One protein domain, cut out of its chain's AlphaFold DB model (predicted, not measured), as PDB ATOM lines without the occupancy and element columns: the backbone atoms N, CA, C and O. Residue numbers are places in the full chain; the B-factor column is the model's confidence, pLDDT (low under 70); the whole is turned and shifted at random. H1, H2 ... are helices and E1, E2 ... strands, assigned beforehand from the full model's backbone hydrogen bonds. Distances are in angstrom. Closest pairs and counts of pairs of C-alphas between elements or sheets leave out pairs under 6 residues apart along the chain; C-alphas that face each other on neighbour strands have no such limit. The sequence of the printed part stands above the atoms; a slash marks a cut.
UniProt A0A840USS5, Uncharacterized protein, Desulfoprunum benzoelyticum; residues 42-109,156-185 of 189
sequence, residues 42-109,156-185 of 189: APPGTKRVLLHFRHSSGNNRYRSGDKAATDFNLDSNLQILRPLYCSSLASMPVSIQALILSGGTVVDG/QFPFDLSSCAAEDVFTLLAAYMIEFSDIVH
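What this domain is: This is residues 42 to 109 and 156 to 185 of the 189 residues of an uncharacterized protein of Desulfoprunum benzoelyticum (UniProt A0A840USS5). A long, narrow, twisted ribbon has strand E4 along its middle, E1 on one side and E5 then E6 in a row on the other. At one end the small hairpin of E2 and E3 turns off, short E7 borders E1, and helix H1 only grazes the ribbon. The 98 printed residues hold seven named strands, then one named helix, E1 to E7 and H1; the class is mixed, helices and strands, and the five-strand sheet is branched and antiparallel. The whole is only just extended, close to loose, with a radius of gyration of the C-alphas of 19.1 A, and flat, spanning 54 by 37 by 19 A.

How they stand to each other: E4, residues 73 to 89, and E1, residues 47 to 58, are antiparallel at 160 degrees; N 52 and O 80 are 2.8 A apart, within hydrogen-bond range. On the other side of E4, pairing is staggered: E6, residues 100 to 108, has N 79 to O 102 at 2.7 A, and E5, residues 92 to 97, has N 87 to O 94 at 2.8 A, forming a hairpin with E4. E7, residues 157 to 160, lies on the other side of E1 from E4, with N 49 to O 159 at 3.3 A. E1 runs on into E2, residues 61 to 63, at 79 degrees; E2 and E3, residues 66 to 69, form a hairpin, with N 63 to O 66 at 2.8 A. H1, residues 166 to 184, only grazes the branched sheet with residues 166 to 180; 14 of its 15 O i to N i+4 pairs are within range.

Where its parts are: E1 begins at C-alpha 47 (-24.319, 36.755, 47.727) and is 35.8 A long; E4 is 47.7 A, E6 26.3 A and E5 16.3 A. H1 is 27.5 A, ending at C-alpha 184 (-7.140, 47.341, 28.384).

The domain as a whole: The C-alphas of Asp 71 and Ala 90 are farthest apart, 55.8 A. Residues 110 to 155 are not printed; C-alphas 109 and 156 are 31.8 A apart. The links printed whole are tight. Residues 156 to 185 are under 70 in pLDDT.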
ATOM      1  N   ALA A  42     -23.500  27.563  51.453       86.19
ATOM      2  CA  ALA A  42     -23.859  28.760  52.199       86.19
ATOM      3  C   ALA A  42     -25.387  28.819  52.392       86.19
ATOM      4  O   ALA A  42     -26.121  28.244  51.579       86.19
ATOM      5  N   PRO A  43     -25.884  29.529  53.420       89.69
ATOM      6  CA  PRO A  43     -27.316  29.752  53.590       89.69
ATOM      7  C   PRO A  43     -27.972  30.320  52.312       89.69
ATOM      8  O   PRO A  43     -27.347  31.141  51.624       89.69
ATOM      9  N   PRO A  44     -29.213  29.923  51.972       91.50
ATOM     10  CA  PRO A  44     -29.943  30.508  50.849       91.50
ATOM     11  C   PRO A  44     -30.038  32.035  50.964       91.50
ATOM     12  O   PRO A  44     -30.206  32.572  52.055       91.50
ATOM     13  N   GLY A  45     -29.912  32.737  49.838       90.00
ATOM     14  CA  GLY A  45     -29.881  34.200  49.775       90.00
ATOM     15  C   GLY A  45     -28.486  34.815  49.927       90.00
ATOM     16  O   GLY A  45     -28.328  36.017  49.719       90.00
ATOM     17  N   THR A  46     -27.453  34.019  50.230       90.50
ATOM     18  CA  THR A  46     -26.078  34.528  50.338       90.50
ATOM     19  C   THR A  46     -25.545  34.963  48.965       90.50
ATOM     20  O   THR A  46     -25.525  34.173  48.016       90.50
ATOM     21  N   LYS A  47     -25.048  36.203  48.880       90.44
ATOM     22  CA  LYS A  47     -24.319  36.755  47.727       90.44
ATOM     23  C   LYS A  47     -22.842  36.879  48.083       90.44
ATOM     24  O   LYS A  47     -22.501  37.514  49.078       90.44
ATOM     25  N   ARG A  48     -21.963  36.294  47.273       86.12
ATOM     26  CA  ARG A  48     -20.509  36.401  47.450       86.12
ATOM     27  C   ARG A  48     -19.854  36.826  46.155       86.12
ATOM     28  O   ARG A  48     -20.245  36.385  45.078       86.12
ATOM     29  N   VAL A  49     -18.811  37.632  46.274       89.88
ATOM     30  CA  VAL A  49     -17.876  37.879  45.178       89.88
ATOM     31  C   VAL A  49     -16.522  37.355  45.614       89.88
ATOM     32  O   VAL A  49     -16.008  37.742  46.665       89.88
ATOM     33  N   LEU A  50     -15.979  36.429  44.827       88.56
ATOM     34  CA  LEU A  50     -14.652  35.875  45.035       88.56
ATOM     35  C   LEU A  50     -13.721  36.456  43.980       88.56
ATOM     36  O   LEU A  50     -14.001  36.379  42.783       88.56
ATOM     37  N   LEU A  51     -12.607  37.016  44.432       91.00
ATOM     38  CA  LEU A  51     -11.517  37.442  43.570       91.00
ATOM     39  C   LEU A  51     -10.323  36.525  43.826       91.00
ATOM     40  O   LEU A  51      -9.811  36.468  44.946       91.00
ATOM     41  N   HIS A  52      -9.906  35.793  42.799       90.31
ATOM     42  CA  HIS A  52      -8.722  34.946  42.849       90.31
ATOM     43  C   HIS A  52      -7.604  35.585  42.034       90.31
ATOM     44  O   HIS A  52      -7.809  35.971  40.884       90.31
ATOM     45  N   PHE A  53      -6.409  35.622  42.610       91.62
ATOM     46  CA  PHE A  53      -5.179  35.916  41.892       91.62
ATOM     47  C   PHE A  53      -4.354  34.642  41.834       91.62
ATOM     48  O   PHE A  53      -4.065  34.049  42.869       91.62
ATOM     49  N   ARG A  54      -3.991  34.221  40.624       89.94
ATOM     50  CA  ARG A  54      -3.149  33.056  40.391       89.94
ATOM     51  C   ARG A  54      -1.917  33.485  39.614       89.94
ATOM     52  O   ARG A  54      -2.018  33.898  38.460       89.94
ATOM     53  N   HIS A  55      -0.766  33.350  40.256       93.88
ATOM     54  CA  HIS A  55       0.532  33.473  39.613       93.88
ATOM     55  C   HIS A  55       1.087  32.071  39.362       93.88
ATOM     56  O   HIS A  55       1.110  31.239  40.268       93.88
ATOM     57  N   SER A  56       1.514  31.791  38.135       92.25
ATOM     58  CA  SER A  56       2.176  30.540  37.778       92.25
ATOM     59  C   SER A  56       3.424  30.857  36.977       92.25
ATOM     60  O   SER A  56       3.346  31.564  35.976       92.25
ATOM     61  N   SER A  57       4.548  30.278  37.381       94.50
ATOM     62  CA  SER A  57       5.809  30.380  36.657       94.50
ATOM     63  C   SER A  57       6.357  29.003  36.297       94.50
ATOM     64  O   SER A  57       6.031  27.996  36.931       94.50
ATOM     65  N   GLY A  58       7.154  28.939  35.235       93.06
ATOM     66  CA  GLY A  58       7.793  27.702  34.802       93.06
ATOM     67  C   GLY A  58       9.025  27.971  33.954       93.06
ATOM     68  O   GLY A  58       9.022  28.880  33.141       93.06
ATOM     69  N   ASN A  59      10.070  27.170  34.159       94.19
ATOM     70  CA  ASN A  59      11.412  27.399  33.602       94.19
ATOM     71  C   ASN A  59      11.834  26.281  32.630       94.19
ATOM     72  O   ASN A  59      12.845  26.365  31.937       94.19
ATOM     73  N   ASN A  60      11.102  25.167  32.652       92.06
ATOM     74  CA  ASN A  60      11.450  23.946  31.948       92.06
ATOM     75  C   ASN A  60      10.288  23.536  31.054       92.06
ATOM     76  O   ASN A  60       9.142  23.479  31.502       92.06
ATOM     77  N   ARG A  61      10.602  23.167  29.814       91.19
ATOM     78  CA  ARG A  61       9.642  22.574  28.885       91.19
ATOM     79  C   ARG A  61       9.943  21.092  28.736       91.19
ATOM     80  O   ARG A  61      11.081  20.723  28.453       91.19
ATOM     81  N   TYR A  62       8.921  20.258  28.875       91.62
ATOM     82  CA  TYR A  62       9.020  18.815  28.673       91.62
ATOM     83  C   TYR A  62       8.272  18.399  27.403       91.62
ATOM     84  O   TYR A  62       7.259  19.001  27.042       91.62
ATOM     85  N   ARG A  63       8.773  17.371  26.720       91.44
ATOM     86  CA  ARG A  63       8.135  16.719  25.573       91.44
ATOM     87  C   ARG A  63       8.260  15.214  25.771       91.44
ATOM     88  O   ARG A  63       9.368  14.710  25.855       91.44
ATOM     89  N   SER A  64       7.130  14.512  25.854       94.50
ATOM     90  CA  SER A  64       7.100  13.053  26.066       94.50
ATOM     91  C   SER A  64       7.816  12.577  27.342       94.50
ATOM     92  O   SER A  64       8.384  11.495  27.361       94.50
ATOM     93  N   GLY A  65       7.799  13.382  28.410       93.81
ATOM     94  CA  GLY A  65       8.512  13.083  29.661       93.81
ATOM     95  C   GLY A  65       9.979  13.524  29.664       93.81
ATOM     96  O   GLY A  65      10.533  13.771  30.732       93.81
ATOM     97  N   ASP A  66      10.567  13.748  28.489       92.94
ATOM     98  CA  ASP A  66      11.937  14.230  28.361       92.94
ATOM     99  C   ASP A  66      12.011  15.753  28.440       92.94
ATOM    100  O   ASP A  66      11.139  16.487  27.962       92.94
ATOM    101  N   LYS A  67      13.088  16.254  29.047       92.38
ATOM    102  CA  LYS A  67      13.342  17.689  29.163       92.38
ATOM    103  C   LYS A  67      13.765  18.247  27.802       92.38
ATOM    104  O   LYS A  67      14.874  18.000  27.346       92.38
ATOM    105  N   ALA A  68      12.881  19.010  27.164       90.38
ATOM    106  CA  ALA A  68      13.081  19.562  25.825       90.38
ATOM    107  C   ALA A  68      13.799  20.920  25.830       90.38
ATOM    108  O   ALA A  68      14.533  21.221  24.894       90.38
ATOM    109  N   ALA A  69      13.584  21.747  26.860       87.25
ATOM    110  CA  ALA A  69      14.270  23.028  27.022       87.25
ATOM    111  C   ALA A  69      14.409  23.419  28.502       87.25
ATOM    112  O   ALA A  69      13.519  23.149  29.313       87.25
ATOM    113  N   THR A  70      15.530  24.056  28.840       87.56
ATOM    114  CA  THR A  70      15.876  24.547  30.191       87.56
ATOM    115  C   THR A  70      15.751  26.061  30.333       87.56
ATOM    116  O   THR A  70      15.931  26.592  31.421       87.56
ATOM    117  N   ASP A  71      15.520  26.751  29.225       87.38
ATOM    118  CA  ASP A  71      15.479  28.205  29.093       87.38
ATOM    119  C   ASP A  71      14.081  28.690  28.681       87.38
ATOM    120  O   ASP A  71      13.954  29.743  28.073       87.38
ATOM    121  N   PHE A  72      13.042  27.900  28.958       89.25
ATOM    122  CA  PHE A  72      11.653  28.252  28.676       89.25
ATOM    123  C   PHE A  72      11.091  28.963  29.900       89.25
ATOM    124  O   PHE A  72      10.701  28.290  30.849       89.25
ATOM    125  N   ASN A  73      11.083  30.289  29.906       91.25
ATOM    126  CA  ASN A  73      10.555  31.065  31.015       91.25
ATOM    127  C   ASN A  73       9.110  31.490  30.698       91.25
ATOM    128  O   ASN A  73       8.811  32.179  29.729       91.25
ATOM    129  N   LEU A  74       8.179  30.964  31.484       93.56
ATOM    130  CA  LEU A  74       6.751  31.233  31.420       93.56
ATOM    131  C   LEU A  74       6.375  31.989  32.684       93.56
ATOM    132  O   LEU A  74       6.601  31.484  33.783       93.56
ATOM    133  N   ASP A  75       5.743  33.143  32.519       95.12
ATOM    134  CA  ASP A  75       5.123  33.908  33.596       95.12
ATOM    135  C   ASP A  75       3.644  34.123  33.250       95.12
ATOM    136  O   ASP A  75       3.292  34.709  32.223       95.12
ATOM    137  N   SER A  76       2.758  33.588  34.084       94.19
ATOM    138  CA  SER A  76       1.313  33.704  33.938       94.19
ATOM    139  C   SER A  76       0.728  34.380  35.165       94.19
ATOM    140  O   SER A  76       0.857  33.887  36.284       94.19
ATOM    141  N   ASN A  77       0.032  35.491  34.934       94.75
ATOM    142  CA  ASN A  77      -0.702  36.220  35.956       94.75
ATOM    143  C   ASN A  77      -2.171  36.248  35.556       94.75
ATOM    144  O   ASN A  77      -2.555  36.972  34.635       94.75
ATOM    145  N   LEU A  78      -2.982  35.449  36.244       91.56
ATOM    146  CA  LEU A  78      -4.417  35.344  36.019       91.56
ATOM    147  C   LEU A  78      -5.184  35.908  37.212       91.56
ATOM    148  O   LEU A  78      -4.886  35.625  38.370       91.56
ATOM    149  N   GLN A  79      -6.203  36.685  36.899       92.56
ATOM    150  CA  GLN A  79      -7.198  37.224  37.807       92.56
ATOM    151  C   GLN A  79      -8.535  36.585  37.454       92.56
ATOM    152  O   GLN A  79      -8.911  36.501  36.283       92.56
ATOM    153  N   ILE A  80      -9.248  36.103  38.462       90.25
ATOM    154  CA  ILE A  80     -10.520  35.414  38.270       90.25
ATOM    155  C   ILE A  80     -11.535  36.056  39.198       90.25
ATOM    156  O   ILE A  80     -11.453  35.907  40.418       90.25
ATOM    157  N   LEU A  81     -12.489  36.766  38.608       93.12
ATOM    158  CA  LEU A  81     -13.637  37.321  39.306       93.12
ATOM    159  C   LEU A  81     -14.791  36.322  39.213       93.12
ATOM    160  O   LEU A  81     -15.217  35.939  38.123       93.12
ATOM    161  N   ARG A  82     -15.296  35.889  40.365       90.81
ATOM    162  CA  ARG A  82     -16.356  34.888  40.477       90.81
ATOM    163  C   ARG A  82     -17.483  35.401  41.375       90.81
ATOM    164  O   ARG A  82     -17.426  35.208  42.593       90.81
ATOM    165  N   PRO A  83     -18.512  36.053  40.811       89.62
ATOM    166  CA  PRO A  83     -19.760  36.272  41.527       89.62
ATOM    167  C   PRO A  83     -20.482  34.934  41.743       89.62
ATOM    168  O   PRO A  83     -20.559  34.096  40.842       89.62
ATOM    169  N   LEU A  84     -21.010  34.745  42.948       89.56
ATOM    170  CA  LEU A  84     -21.724  33.559  43.407       89.56
ATOM    171  C   LEU A  84     -23.008  33.995  44.120       89.56
ATOM    172  O   LEU A  84     -22.977  34.815  45.040       89.56
ATOM    173  N   TYR A  85     -24.130  33.398  43.736       90.88
ATOM    174  CA  TYR A  85     -25.419  33.552  44.395       90.88
ATOM    175  C   TYR A  85     -25.967  32.184  44.799       90.88
ATOM    176  O   TYR A  85     -26.201  31.324  43.950       90.88
ATOM    177  N   CYS A  86     -26.177  31.986  46.099       91.06
ATOM    178  CA  CYS A  86     -26.760  30.762  46.640       91.06
ATOM    179  C   CYS A  86     -28.273  30.935  46.804       91.06
ATOM    180  O   CYS A  86     -28.728  31.879  47.446       91.06
ATOM    181  N   SER A  87     -29.057  30.009  46.261       91.56
ATOM    182  CA  SER A  87     -30.519  29.999  46.338       91.56
ATOM    183  C   SER A  87     -31.034  28.597  46.675       91.56
ATOM    184  O   SER A  87     -30.271  27.637  46.748       91.56
ATOM    185  N   SER A  88     -32.338  28.472  46.893       92.50
ATOM    186  CA  SER A  88     -33.021  27.189  47.052       92.50
ATOM    187  C   SER A  88     -34.086  27.043  45.971       92.50
ATOM    188  O   SER A  88     -34.983  27.882  45.882       92.50
ATOM    189  N   LEU A  89     -34.012  25.980  45.174       89.38
ATOM    190  CA  LEU A  89     -35.020  25.637  44.174       89.38
ATOM    191  C   LEU A  89     -35.668  24.314  44.582       89.38
ATOM    192  O   LEU A  89     -34.971  23.317  44.730       89.38
ATOM    193  N   ALA A  90     -36.986  24.312  44.804       92.31
ATOM    194  CA  ALA A  90     -37.727  23.133  45.269       92.31
ATOM    195  C   ALA A  90     -37.094  22.464  46.513       92.31
ATOM    196  O   ALA A  90     -36.915  21.250  46.562       92.31
ATOM    197  N   SER A  91     -36.713  23.273  47.508       89.62
ATOM    198  CA  SER A  91     -36.042  22.823  48.743       89.62
ATOM    199  C   SER A  91     -34.650  22.200  48.551       89.62
ATOM    200  O   SER A  91     -34.075  21.696  49.514       89.62
ATOM    201  N   MET A  92     -34.072  22.270  47.348       90.19
ATOM    202  CA  MET A  92     -32.690  21.871  47.084       90.19
ATOM    203  C   MET A  92     -31.785  23.109  46.999       90.19
ATOM    204  O   MET A  92     -32.153  24.079  46.327       90.19
ATOM    205  N   PRO A  93     -30.610  23.115  47.656       88.56
ATOM    206  CA  PRO A  93     -29.658  24.211  47.531       88.56
ATOM    207  C   PRO A  93     -29.073  24.232  46.114       88.56
ATOM    208  O   PRO A  93     -28.554  23.232  45.625       88.56
ATOM    209  N   VAL A  94     -29.143  25.388  45.463       88.62
ATOM    210  CA  VAL A  94     -28.575  25.641  44.137       88.62
ATOM    211  C   VAL A  94     -27.661  26.860  44.201       88.62
ATOM    212  O   VAL A  94     -27.932  27.817  44.923       88.62
ATOM    213  N   SER A  95     -26.574  26.853  43.439       88.50
ATOM    214  CA  SER A  95     -25.659  27.993  43.346       88.50
ATOM    215  C   SER A  95     -25.522  28.449  41.901       88.50
ATOM    216  O   SER A  95     -25.150  27.657  41.037       88.50
ATOM    217  N   ILE A  96     -25.791  29.725  41.651       87.88
ATOM    218  CA  ILE A  96     -25.576  30.380  40.361       87.88
ATOM    219  C   ILE A  96     -24.249  31.125  40.447       87.88
ATOM    220  O   ILE A  96     -24.017  31.875  41.393       87.88
ATOM    221  N   GLN A  97     -23.369  30.926  39.474       90.50
ATOM    222  CA  GLN A  97     -22.074  31.594  39.439       90.50
ATOM    223  C   GLN A  97     -21.654  31.912  38.011       90.50
ATOM    224  O   GLN A  97     -21.995  31.180  37.085       90.50
ATOM    225  N   ALA A  98     -20.859  32.964  37.861       87.44
ATOM    226  CA  ALA A  98     -20.119  33.252  36.640       87.44
ATOM    227  C   ALA A  98     -18.623  33.274  36.961       87.44
ATOM    228  O   ALA A  98     -18.241  33.534  38.101       87.44
ATOM    229  N   LEU A  99     -17.772  32.980  35.979       88.69
ATOM    230  CA  LEU A  99     -16.331  33.184  36.101       88.69
ATOM    231  C   LEU A  99     -15.898  34.130  34.990       88.69
ATOM    232  O   LEU A  99     -16.107  33.853  33.812       88.69
ATOM    233  N   ILE A 100     -15.277  35.228  35.388       89.88
ATOM    234  CA  ILE A 100     -14.703  36.227  34.499       89.88
ATOM    235  C   ILE A 100     -13.194  36.128  34.674       89.88
ATOM    236  O   ILE A 100     -12.672  36.349  35.769       89.88
ATOM    237  N   LEU A 101     -12.505  35.736  33.606       89.62
ATOM    238  CA  LEU A 101     -11.057  35.588  33.593       89.62
ATOM    239  C   LEU A 101     -10.435  36.812  32.932       89.62
ATOM    240  O   LEU A 101     -10.866  37.239  31.864       89.62
ATOM    241  N   SER A 102      -9.396  37.345  33.557       90.31
ATOM    242  CA  SER A 102      -8.563  38.407  33.009       90.31
ATOM    243  C   SER A 102      -7.115  38.125  33.372       90.31
ATOM    244  O   SER A 102      -6.840  37.487  34.384       90.31
ATOM    245  N   GLY A 103      -6.163  38.550  32.555       90.88
ATOM    246  CA  GLY A 103      -4.758  38.324  32.855       90.88
ATOM    247  C   GLY A 103      -3.879  38.229  31.627       90.88
ATOM    248  O   GLY A 103      -4.339  38.308  30.490       90.88
ATOM    249  N   GLY A 104      -2.590  38.063  31.892       90.56
ATOM    250  CA  GLY A 104      -1.552  37.976  30.881       90.56
ATOM    251  C   GLY A 104      -0.735  36.704  31.037       90.56
ATOM    252  O   GLY A 104      -0.538  36.189  32.140       90.56
ATOM    253  N   THR A 105      -0.230  36.220  29.910       92.19
ATOM    254  CA  THR A 105       0.820  35.204  29.873       92.19
ATOM    255  C   THR A 105       1.959  35.757  29.040       92.19
ATOM    256  O   THR A 105       1.735  36.250  27.936       92.19
ATOM    257  N   VAL A 106       3.162  35.723  29.594       91.94
ATOM    258  CA  VAL A 106       4.394  36.085  28.906       91.94
ATOM    259  C   VAL A 106       5.238  34.828  28.831       91.94
ATOM    260  O   VAL A 106       5.364  34.095  29.812       91.94
ATOM    261  N   VAL A 107       5.779  34.567  27.647       89.25
ATOM    262  CA  VAL A 107       6.701  33.460  27.429       89.25
ATOM    263  C   VAL A 107       7.951  34.009  26.766       89.25
ATOM    264  O   VAL A 107       7.867  34.603  25.691       89.25
ATOM    265  N   ASP A 108       9.095  33.814  27.403       86.44
ATOM    266  CA  ASP A 108      10.413  34.188  26.912       86.44
ATOM    267  C   ASP A 108      11.401  33.015  27.032       86.44
ATOM    268  O   ASP A 108      11.123  31.977  27.634       86.44
ATOM    269  N   GLY A 109      12.539  33.127  26.344       82.69
ATOM    270  CA  GLY A 109      13.510  32.037  26.238       82.69
ATOM    271  C   GLY A 109      14.111  31.883  24.849       82.69
ATOM    272  O   GLY A 109      13.452  32.148  23.843       82.69
ATOM    273  N   GLN A 156      -7.784  34.401  48.737       49.53
ATOM    274  CA  GLN A 156      -9.172  34.679  48.418       49.53
ATOM    275  C   GLN A 156      -9.682  35.769  49.354       49.53
ATOM    276  O   GLN A 156      -9.580  35.640  50.576       49.53
ATOM    277  N   PHE A 157     -10.268  36.817  48.787       48.88
ATOM    278  CA  PHE A 157     -10.977  37.830  49.557       48.88
ATOM    279  C   PHE A 157     -12.476  37.634  49.338       48.88
ATOM    280  O   PHE A 157     -13.002  38.089  48.321       48.88
ATOM    281  N   PRO A 158     -13.169  36.904  50.230       50.34
ATOM    282  CA  PRO A 158     -14.615  36.828  50.173       50.34
ATOM    283  C   PRO A 158     -15.183  38.174  50.626       50.34
ATOM    284  O   PRO A 158     -15.107  38.523  51.804       50.34
ATOM    285  N   PHE A 159     -15.761  38.923  49.693       50.81
ATOM    286  CA  PHE A 159     -16.605  40.059  50.044       50.81
ATOM    287  C   PHE A 159     -18.035  39.548  50.217       50.81
ATOM    288  O   PHE A 159     -18.641  39.024  49.275       50.81
ATOM    289  N   ASP A 160     -18.542  39.643  51.445       49.97
ATOM    290  CA  ASP A 160     -19.941  39.365  51.753       49.97
ATOM    291  C   ASP A 160     -20.765  40.602  51.382       49.97
ATOM    292  O   ASP A 160     -20.610  41.668  51.974       49.97
ATOM    293  N   LEU A 161     -21.597  40.463  50.349       54.97
ATOM    294  CA  LEU A 161     -22.459  41.531  49.837       54.97
ATOM    295  C   LEU A 161     -23.910  41.347  50.300       54.97
ATOM    296  O   LEU A 161     -24.834  41.837  49.652       54.97
ATOM    297  N   SER A 162     -24.134  40.626  51.403       50.88
ATOM    298  CA  SER A 162     -25.467  40.389  51.970       50.88
ATOM    299  C   SER A 162     -26.257  41.668  52.271       50.88
ATOM    300  O   SER A 162     -27.485  41.624  52.233       50.88
ATOM    301  N   SER A 163     -25.597  42.814  52.488       46.81
ATOM    302  CA  SER A 163     -26.259  44.112  52.692       46.81
ATOM    303  C   SER A 163     -26.527  44.913  51.409       46.81
ATOM    304  O   SER A 163     -27.206  45.934  51.480       46.81
ATOM    305  N   CYS A 164     -26.004  44.501  50.249       45.47
ATOM    306  CA  CYS A 164     -26.201  45.215  48.985       45.47
ATOM    307  C   CYS A 164     -27.456  44.709  48.258       45.47
ATOM    308  O   CYS A 164     -27.679  43.495  48.104       45.47
ATOM    309  N   ALA A 165     -28.278  45.642  47.769       47.62
ATOM    310  CA  ALA A 165     -29.420  45.315  46.925       47.62
ATOM    311  C   ALA A 165     -28.935  44.542  45.683       47.62
ATOM    312  O   ALA A 165     -27.805  44.701  45.228       47.62
ATOM    313  N   ALA A 166     -29.745  43.623  45.147       45.00
ATOM    314  CA  ALA A 166     -29.325  42.804  44.000       45.00
ATOM    315  C   ALA A 166     -28.972  43.650  42.760       45.00
ATOM    316  O   ALA A 166     -28.105  43.254  41.984       45.00
ATOM    317  N   GLU A 167     -29.586  44.827  42.629       50.09
ATOM    318  CA  GLU A 167     -29.313  45.784  41.552       50.09
ATOM    319  C   GLU A 167     -27.934  46.452  41.684       50.09
ATOM    320  O   GLU A 167     -27.276  46.722  40.678       50.09
ATOM    321  N   ASP A 168     -27.419  46.603  42.908       54.34
ATOM    322  CA  ASP A 168     -26.090  47.176  43.141       54.34
ATOM    323  C   ASP A 168     -24.979  46.241  42.679       54.34
ATOM    324  O   ASP A 168     -23.966  46.706  42.177       54.34
ATOM    325  N   VAL A 169     -25.160  44.921  42.787       51.31
ATOM    326  CA  VAL A 169     -24.139  43.942  42.371       51.31
ATOM    327  C   VAL A 169     -23.970  43.938  40.852       51.31
ATOM    328  O   VAL A 169     -22.844  43.864  40.364       51.31
ATOM    329  N   PHE A 170     -25.070  44.056  40.104       48.94
ATOM    330  CA  PHE A 170     -25.027  44.198  38.647       48.94
ATOM    331  C   PHE A 170     -24.435  45.539  38.226       48.94
ATOM    332  O   PHE A 170     -23.666  45.577  37.272       48.94
ATOM    333  N   THR A 171     -24.729  46.610  38.960       55.56
ATOM    334  CA  THR A 171     -24.126  47.928  38.725       55.56
ATOM    335  C   THR A 171     -22.631  47.920  39.043       55.56
ATOM    336  O   THR A 171     -21.853  48.495  38.295       55.56
ATOM    337  N   LEU A 172     -22.198  47.194  40.080       55.00
ATOM    338  CA  LEU A 172     -20.786  46.981  40.414       55.00
ATOM    339  C   LEU A 172     -20.073  46.139  39.355       55.00
ATOM    340  O   LEU A 172     -18.961  46.470  38.970       55.00
ATOM    341  N   LEU A 173     -20.715  45.083  38.849       54.50
ATOM    342  CA  LEU A 173     -20.201  44.286  37.732       54.50
ATOM    343  C   LEU A 173     -20.121  45.109  36.446       54.50
ATOM    344  O   LEU A 173     -19.114  45.044  35.753       54.50
ATOM    345  N   ALA A 174     -21.143  45.907  36.140       55.12
ATOM    346  CA  ALA A 174     -21.156  46.792  34.983       55.12
ATOM    347  C   ALA A 174     -20.086  47.886  35.106       55.12
ATOM    348  O   ALA A 174     -19.327  48.089  34.164       55.12
ATOM    349  N   ALA A 175     -19.958  48.529  36.269       56.53
ATOM    350  CA  ALA A 175     -18.917  49.515  36.549       56.53
ATOM    351  C   ALA A 175     -17.517  48.894  36.457       56.53
ATOM    352  O   ALA A 175     -16.646  49.460  35.805       56.53
ATOM    353  N   TYR A 176     -17.323  47.693  37.010       56.00
ATOM    354  CA  TYR A 176     -16.056  46.968  36.920       56.00
ATOM    355  C   TYR A 176     -15.714  46.597  35.474       56.00
ATOM    356  O   TYR A 176     -14.562  46.709  35.072       56.00
ATOM    357  N   MET A 177     -16.702  46.196  34.666       45.91
ATOM    358  CA  MET A 177     -16.508  45.893  33.242       45.91
ATOM    359  C   MET A 177     -16.215  47.155  32.411       45.91
ATOM    360  O   MET A 177     -15.422  47.081  31.473       45.91
ATOM    361  N   ILE A 178     -16.802  48.306  32.763       52.28
ATOM    362  CA  ILE A 178     -16.530  49.605  32.123       52.28
ATOM    363  C   ILE A 178     -15.105  50.072  32.455       52.28
ATOM    364  O   ILE A 178     -14.326  50.341  31.544       52.28
ATOM    365  N   GLU A 179     -14.724  50.074  33.733       46.66
ATOM    366  CA  GLU A 179     -13.398  50.516  34.186       46.66
ATOM    367  C   GLU A 179     -12.274  49.581  33.696       46.66
ATOM    368  O   GLU A 179     -11.175  50.031  33.369       46.66
ATOM    369  N   PHE A 180     -12.547  48.279  33.529       42.97
ATOM    370  CA  PHE A 180     -11.593  47.355  32.901       42.97
ATOM    371  C   PHE A 180     -11.386  47.615  31.406       42.97
ATOM    372  O   PHE A 180     -10.277  47.403  30.909       42.97
ATOM    373  N   SER A 181     -12.415  48.069  30.683       43.47
ATOM    374  CA  SER A 181     -12.276  48.396  29.257       43.47
ATOM    375  C   SER A 181     -11.304  49.562  29.030       43.47
ATOM    376  O   SER A 181     -10.516  49.530  28.085       43.47
ATOM    377  N   ASP A 182     -11.255  50.507  29.972       39.78
ATOM    378  CA  ASP A 182     -10.344  51.653  29.930       39.78
ATOM    379  C   ASP A 182      -8.888  51.269  30.252       39.78
ATOM    380  O   ASP A 182      -7.949  51.848  29.700       39.78
ATOM    381  N   ILE A 183      -8.671  50.249  31.092       41.59
ATOM    382  CA  ILE A 183      -7.326  49.742  31.422       41.59
ATOM    383  C   ILE A 183      -6.744  48.905  30.271       41.59
ATOM    384  O   ILE A 183      -5.543  48.974  30.007       41.59
ATOM    385  N   VAL A 184      -7.575  48.152  29.542       40.41
ATOM    386  CA  VAL A 184      -7.140  47.341  28.384       40.41
ATOM    387  C   VAL A 184      -6.813  48.208  27.156       40.41
ATOM    388  O   VAL A 184      -6.070  47.775  26.274       40.41
ATOM    389  N   HIS A 185      -7.295  49.453  27.109       38.53
ATOM    390  CA  HIS A 185      -7.018  50.399  26.026       38.53
ATOM    391  C   HIS A 185      -5.861  51.371  26.268       38.53
ATOM    392  O   HIS A 185      -5.616  52.221  25.411       38.53
TER     393      HIS A 185